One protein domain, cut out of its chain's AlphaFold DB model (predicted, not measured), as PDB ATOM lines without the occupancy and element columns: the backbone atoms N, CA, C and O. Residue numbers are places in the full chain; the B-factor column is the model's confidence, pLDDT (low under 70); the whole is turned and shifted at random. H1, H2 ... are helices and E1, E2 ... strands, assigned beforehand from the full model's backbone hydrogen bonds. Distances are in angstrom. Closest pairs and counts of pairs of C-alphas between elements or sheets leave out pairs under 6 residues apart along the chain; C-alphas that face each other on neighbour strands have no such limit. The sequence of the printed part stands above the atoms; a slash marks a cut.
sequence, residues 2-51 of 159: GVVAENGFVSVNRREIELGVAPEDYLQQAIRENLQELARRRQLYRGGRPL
ATOM      1  N   GLY A   2     182.189 192.816 155.177       67.06
ATOM      2  CA  GLY A   2     181.779 191.540 155.758       67.06
ATOM      3  C   GLY A   2     182.627 191.152 156.970       67.06
ATOM      4  O   GLY A   2     183.579 191.851 157.302       67.06
ATOM      5  N   VAL A   3     182.260 190.056 157.627       74.75
ATOM      6  CA  VAL A   3     182.910 189.499 158.815       74.75
ATOM      7  C   VAL A   3     183.152 188.023 158.602       74.75
ATOM      8  O   VAL A   3     182.285 187.324 158.083       74.75
ATOM      9  N   VAL A   4     184.323 187.569 159.034       74.69
ATOM     10  CA  VAL A   4     184.698 186.161 159.092       74.69
ATOM     11  C   VAL A   4     185.036 185.834 160.543       74.69
ATOM     12  O   VAL A   4     185.825 186.555 161.152       74.69
ATOM     13  N   ALA A   5     184.452 184.777 161.102       73.75
ATOM     14  CA  ALA A   5     184.781 184.294 162.442       73.75
ATOM     15  C   ALA A   5     185.512 182.945 162.396       73.75
ATOM     16  O   ALA A   5     185.531 182.250 161.379       73.75
ATOM     17  N   GLU A   6     186.115 182.560 163.524       65.56
ATOM     18  CA  GLU A   6     186.954 181.356 163.630       65.56
ATOM     19  C   GLU A   6     186.208 180.043 163.330       65.56
ATOM     20  O   GLU A   6     186.833 179.072 162.905       65.56
ATOM     21  N   ASN A   7     184.891 179.999 163.536       65.44
ATOM     22  CA  ASN A   7     184.048 178.837 163.236       65.44
ATOM     23  C   ASN A   7     183.624 178.760 161.755       65.44
ATOM     24  O   ASN A   7     182.822 177.907 161.385       65.44
ATOM     25  N   GLY A   8     184.142 179.649 160.902       64.38
ATOM     26  CA  GLY A   8     183.744 179.733 159.500       64.38
ATOM     27  C   GLY A   8     182.457 180.522 159.271       64.38
ATOM     28  O   GLY A   8     181.953 180.525 158.149       64.38
ATOM     29  N   PHE A   9     181.928 181.215 160.288       68.81
ATOM     30  CA  PHE A   9     180.868 182.197 160.080       68.81
ATOM     31  C   PHE A   9     181.369 183.274 159.123       68.81
ATOM     32  O   PHE A   9     182.364 183.940 159.401       68.81
ATOM     33  N   VAL A  10     180.667 183.447 158.009       72.31
ATOM     34  CA  VAL A  10     180.921 184.518 157.052       72.31
ATOM     35  C   VAL A  10     179.632 185.305 156.879       72.31
ATOM     36  O   VAL A  10     178.617 184.762 156.444       72.31
ATOM     37  N   SER A  11     179.673 186.593 157.197       72.19
ATOM     38  CA  SER A  11     178.595 187.533 156.906       72.19
ATOM     39  C   SER A  11     179.100 188.573 155.927       72.19
ATOM     40  O   SER A  11     180.171 189.137 156.110       72.19
ATOM     41  N   VAL A  12     178.348 188.826 154.865       74.06
ATOM     42  CA  VAL A  12     178.716 189.776 153.813       74.06
ATOM     43  C   VAL A  12     177.539 190.690 153.537       74.06
ATOM     44  O   VAL A  12     176.383 190.261 153.558       74.06
ATOM     45  N   ASN A  13     177.819 191.959 153.254       70.44
ATOM     46  CA  ASN A  13     176.796 192.891 152.814       70.44
ATOM     47  C   ASN A  13     176.293 192.486 151.420       70.44
ATOM     48  O   ASN A  13     176.884 192.841 150.400       70.44
ATOM     49  N   ARG A  14     175.182 191.746 151.384       66.50
ATOM     50  CA  ARG A  14     174.594 191.199 150.154       66.50
ATOM     51  C   ARG A  14     174.250 192.283 149.126       66.50
ATOM     52  O   ARG A  14     174.379 192.047 147.931       66.50
ATOM     53  N   ARG A  15     173.932 193.499 149.581       63.88
ATOM     54  CA  ARG A  15     173.629 194.641 148.708       63.88
ATOM     55  C   ARG A  15     174.846 195.112 147.907       63.88
ATOM     56  O   ARG A  15     174.691 195.551 146.777       63.88
ATOM     57  N   GLU A  16     176.054 195.019 148.459       65.94
ATOM     58  CA  GLU A  16     177.285 195.374 147.731       65.94
ATOM     59  C   GLU A  16     177.637 194.340 146.655       65.94
ATOM     60  O   GLU A  16     178.167 194.701 145.603       65.94
ATOM     61  N   ILE A  17     177.292 193.073 146.899       67.25
ATOM     62  CA  ILE A  17     177.424 191.986 145.921       67.25
ATOM     63  C   ILE A  17     176.424 192.198 144.779       67.25
ATOM     64  O   ILE A  17     176.806 192.195 143.614       67.25
ATOM     65  N   GLU A  18     175.155 192.458 145.107       67.00
ATOM     66  CA  GLU A  18     174.087 192.705 144.124       67.00
ATOM     67  C   GLU A  18     174.350 193.940 143.250       67.00
ATOM     68  O   GLU A  18     173.995 193.956 142.073       67.00
ATOM     69  N   LEU A  19     175.007 194.965 143.802       74.75
ATOM     70  CA  LEU A  19     175.406 196.169 143.069       74.75
ATOM     71  C   LEU A  19     176.705 195.992 142.259       74.75
ATOM     72  O   LEU A  19     177.141 196.942 141.610       74.75
ATOM     73  N   GLY A  20     177.335 194.811 142.290       64.94
ATOM     74  CA  GLY A  20     178.572 194.523 141.556       64.94
ATOM     75  C   GLY A  20     179.798 195.289 142.065       64.94
ATOM     76  O   GLY A  20     180.799 195.384 141.358       64.94
ATOM     77  N   VAL A  21     179.729 195.845 143.278       71.00
ATOM     78  CA  VAL A  21     180.806 196.649 143.884       71.00
ATOM     79  C   VAL A  21     181.961 195.758 144.355       71.00
ATOM     80  O   VAL A  21     183.106 196.200 144.395       71.00
ATOM     81  N   ALA A  22     181.680 194.488 144.659       68.44
ATOM     82  CA  ALA A  22     182.670 193.482 145.024       68.44
ATOM     83  C   ALA A  22     182.489 192.227 144.147       68.44
ATOM     84  O   ALA A  22     181.559 191.457 144.387       68.44
ATOM     85  N   PRO A  23     183.346 192.009 143.129       79.69
ATOM     86  CA  PRO A  23     183.347 190.772 142.352       79.69
ATOM     87  C   PRO A  23     183.545 189.542 143.248       79.69
ATOM     88  O   PRO A  23     184.275 189.610 144.237       79.69
ATOM     89  N   GLU A  24     182.953 188.406 142.877       78.75
ATOM     90  CA  GLU A  24     183.041 187.162 143.660       78.75
ATOM     91  C   GLU A  24     184.498 186.756 143.945       78.75
ATOM     92  O   GLU A  24     184.846 186.441 145.079       78.75
ATOM     93  N   ASP A  25     185.388 186.861 142.954       83.38
ATOM     94  CA  ASP A  25     186.809 186.528 143.124       83.38
ATOM     95  C   ASP A  25     187.506 187.412 144.167       83.38
ATOM     96  O   ASP A  25     188.320 186.923 144.956       83.38
ATOM     97  N   TYR A  26     187.150 188.701 144.210       83.31
ATOM     98  CA  TYR A  26     187.649 189.635 145.217       83.31
ATOM     99  C   TYR A  26     187.150 189.243 146.612       83.31
ATOM    100  O   TYR A  26     187.931 189.212 147.563       83.31
ATOM    101  N   LEU A  27     185.871 188.875 146.733       81.06
ATOM    102  CA  LEU A  27     185.301 188.425 148.000       81.06
ATOM    103  C   LEU A  27     185.976 187.141 148.500       81.06
ATOM    104  O   LEU A  27     186.386 187.064 149.659       81.06
ATOM    105  N   GLN A  28     186.146 186.154 147.622       82.88
ATOM    106  CA  GLN A  28     186.818 184.897 147.949       82.88
ATOM    107  C   GLN A  28     188.277 185.120 148.354       82.88
ATOM    108  O   GLN A  28     188.778 184.461 149.267       82.88
ATOM    109  N   GLN A  29     188.971 186.058 147.706       87.19
ATOM    110  CA  GLN A  29     190.319 186.443 148.104       87.19
ATOM    111  C   GLN A  29     190.340 187.084 149.497       87.19
ATOM    112  O   GLN A  29     191.096 186.621 150.350       87.19
ATOM    113  N   ALA A  30     189.468 188.060 149.758       86.25
ATOM    114  CA  ALA A  30     189.382 188.716 151.059       86.25
ATOM    115  C   ALA A  30     189.055 187.720 152.186       86.25
ATOM    116  O   ALA A  30     189.652 187.789 153.261       86.25
ATOM    117  N   ILE A  31     188.158 186.754 151.951       85.56
ATOM    118  CA  ILE A  31     187.847 185.700 152.930       85.56
ATOM    119  C   ILE A  31     189.092 184.861 153.236       85.56
ATOM    120  O   ILE A  31     189.403 184.636 154.406       85.56
ATOM    121  N   ARG A  32     189.834 184.424 152.208       87.31
ATOM    122  CA  ARG A  32     191.067 183.641 152.400       87.31
ATOM    123  C   ARG A  32     192.112 184.407 153.207       87.31
ATOM    124  O   ARG A  32     192.689 183.834 154.126       87.31
ATOM    125  N   GLU A  33     192.338 185.676 152.885       88.88
ATOM    126  CA  GLU A  33     193.305 186.528 153.586       88.88
ATOM    127  C   GLU A  33     192.912 186.733 155.059       88.88
ATOM    128  O   GLU A  33     193.740 186.556 155.953       88.88
ATOM    129  N   ASN A  34     191.631 186.994 155.341       88.69
ATOM    130  CA  ASN A  34     191.141 187.144 156.716       88.69
ATOM    131  C   ASN A  34     191.219 185.833 157.515       88.69
ATOM    132  O   ASN A  34     191.597 185.854 158.685       88.69
ATOM    133  N   LEU A  35     190.925 184.681 156.902       87.88
ATOM    134  CA  LEU A  35     191.088 183.373 157.553       87.88
ATOM    135  C   LEU A  35     192.555 183.073 157.888       87.88
ATOM    136  O   LEU A  35     192.838 182.519 158.952       87.88
ATOM    137  N   GLN A  36     193.488 183.442 157.007       90.38
ATOM    138  CA  GLN A  36     194.922 183.300 157.269       90.38
ATOM    139  C   GLN A  36     195.366 184.179 158.441       90.38
ATOM    140  O   GLN A  36     196.080 183.698 159.323       90.38
ATOM    141  N   GLU A  37     194.902 185.429 158.498       91.00
ATOM    142  CA  GLU A  37     195.224 186.330 159.606       91.00
ATOM    143  C   GLU A  37     194.605 185.864 160.931       91.00
ATOM    144  O   GLU A  37     195.282 185.857 161.960       91.00
ATOM    145  N   LEU A  38     193.358 185.382 160.915       88.00
ATOM    146  CA  LEU A  38     192.727 184.762 162.083       88.00
ATOM    147  C   LEU A  38     193.542 183.566 162.587       88.00
ATOM    148  O   LEU A  38     193.804 183.460 163.786       88.00
ATOM    149  N   ALA A  39     193.992 182.685 161.689       89.19
ATOM    150  CA  ALA A  39     194.826 181.544 162.051       89.19
ATOM    151  C   ALA A  39     196.178 181.982 162.644       89.19
ATOM    152  O   ALA A  39     196.607 181.431 163.663       89.19
ATOM    153  N   ARG A  40     196.820 183.004 162.056       93.88
ATOM    154  CA  ARG A  40     198.067 183.593 162.569       93.88
ATOM    155  C   ARG A  40     197.875 184.147 163.981       93.88
ATOM    156  O   ARG A  40     198.618 183.756 164.881       93.88
ATOM    157  N   ARG A  41     196.864 184.998 164.198       92.44
ATOM    158  CA  ARG A  41     196.561 185.611 165.507       92.44
ATOM    159  C   ARG A  41     196.172 184.579 166.551       92.44
ATOM    160  O   ARG A  41     196.670 184.621 167.672       92.44
ATOM    161  N   ARG A  42     195.357 183.589 166.185       89.69
ATOM    162  CA  ARG A  42     195.026 182.459 167.061       89.69
ATOM    163  C   ARG A  42     196.287 181.741 167.534       89.69
ATOM    164  O   ARG A  42     196.421 181.459 168.727       89.69
ATOM    165  N   GLN A  43     197.196 181.430 166.610       92.62
ATOM    166  CA  GLN A  43     198.447 180.768 166.955       92.62
ATOM    167  C   GLN A  43     199.323 181.663 167.832       92.62
ATOM    168  O   GLN A  43     199.867 181.180 168.820       92.62
ATOM    169  N   LEU A  44     199.414 182.953 167.521       94.44
ATOM    170  CA  LEU A  44     200.207 183.910 168.282       94.44
ATOM    171  C   LEU A  44     199.681 184.082 169.714       94.44
ATOM    172  O   LEU A  44     200.408 183.860 170.678       94.44
ATOM    173  N   TYR A  45     198.398 184.409 169.871       93.56
ATOM    174  CA  TYR A  45     197.811 184.775 171.162       93.56
ATOM    175  C   TYR A  45     197.550 183.567 172.070       93.56
ATOM    176  O   TYR A  45     197.754 183.633 173.293       93.56
ATOM    177  N   ARG A  46     197.097 182.441 171.499       89.69
ATOM    178  CA  ARG A  46     196.771 181.230 172.270       89.69
ATOM    179  C   ARG A  46     197.894 180.196 172.271       89.69
ATOM    180  O   ARG A  46     197.959 179.413 173.220       89.69
ATOM    181  N   GLY A  47     198.804 180.192 171.296       88.19
ATOM    182  CA  GLY A  47     199.896 179.209 171.227       88.19
ATOM    183  C   GLY A  47     199.386 177.773 171.108       88.19
ATOM    184  O   GLY A  47     199.898 176.884 171.779       88.19
ATOM    185  N   GLY A  48     198.304 177.558 170.355       83.50
ATOM    186  CA  GLY A  48     197.645 176.252 170.226       83.50
ATOM    187  C   GLY A  48     196.719 175.862 171.385       83.50
ATOM    188  O   GLY A  48     196.024 174.854 171.282       83.50
ATOM    189  N   ARG A  49     196.639 176.656 172.464       86.38
ATOM    190  CA  ARG A  49     195.699 176.383 173.562       86.38
ATOM    191  C   ARG A  49     194.241 176.561 173.109       86.38
ATOM    192  O   ARG A  49     193.939 177.545 172.419       86.38
ATOM    193  N   PRO A  50     193.335 175.645 173.492       84.81
ATOM    194  CA  PRO A  50     191.910 175.825 173.259       84.81
ATOM    195  C   PRO A  50     191.353 176.934 174.161       84.81
ATOM    196  O   PRO A  50     192.004 177.378 175.111       84.81
ATOM    197  N   LEU A  51     190.132 177.372 173.861       84.19
ATOM    198  CA  LEU A  51     189.339 178.140 174.815       84.19
ATOM    199  C   LEU A  51     189.029 177.269 176.049       84.19
ATOM    200  O   LEU A  51     188.989 176.039 175.929       84.19
TER     201      LEU A  51
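What this domain is: This is residues 2 to 51 of the 159 residues of the protein "Phosphoribosyltransferase" of Thermorudis sp (UniProt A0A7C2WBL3). One long helix, H2, makes the length of this rod; a small hairpin, E1 and E2, packs on its residues 27 to 38 through E1, and residues 43 to 49 stick out. The printed part has 50 residues, in order E1, E2, H1, H2, with an antiparallel sheet E1 - E2. It is mostly helix and loose, radius of gyration of the C-alphas 13.3 A, spanning 41 by 16 by 11 A.

Where its parts are: Find C-alpha 2 at (181.779, 191.540, 155.758), where E1, residues 2 to 4, begins. E2 is residues 10 to 12, H1 residues 14 to 18. H2, residues 24 to 46, runs 32.3 A to C-alpha 46 at (196.771, 181.230, 172.270).

How they stand to each other: In the hairpin, look for N 3 and O 11, 2.7 A apart. The closest C-alphas of E1 and H2, Val 4 and Ile 31, are 6.9 A apart; E2 and H2 are only just apart, at 8.1 A. H1 is close to H2 but not clearly touching: C-alphas 17 and 24, the closest, are 7.7 A apart. In H1 and H2 every O i to N i+4 pair is within hydrogen-bond range.

The domain as a whole: C-alphas 19 and 49, the farthest apart, are 41.6 A apart. The printed part has no cut, and its three links are tight. Residues 6 to 9 and 14 to 18 are among those with pLDDT under 70.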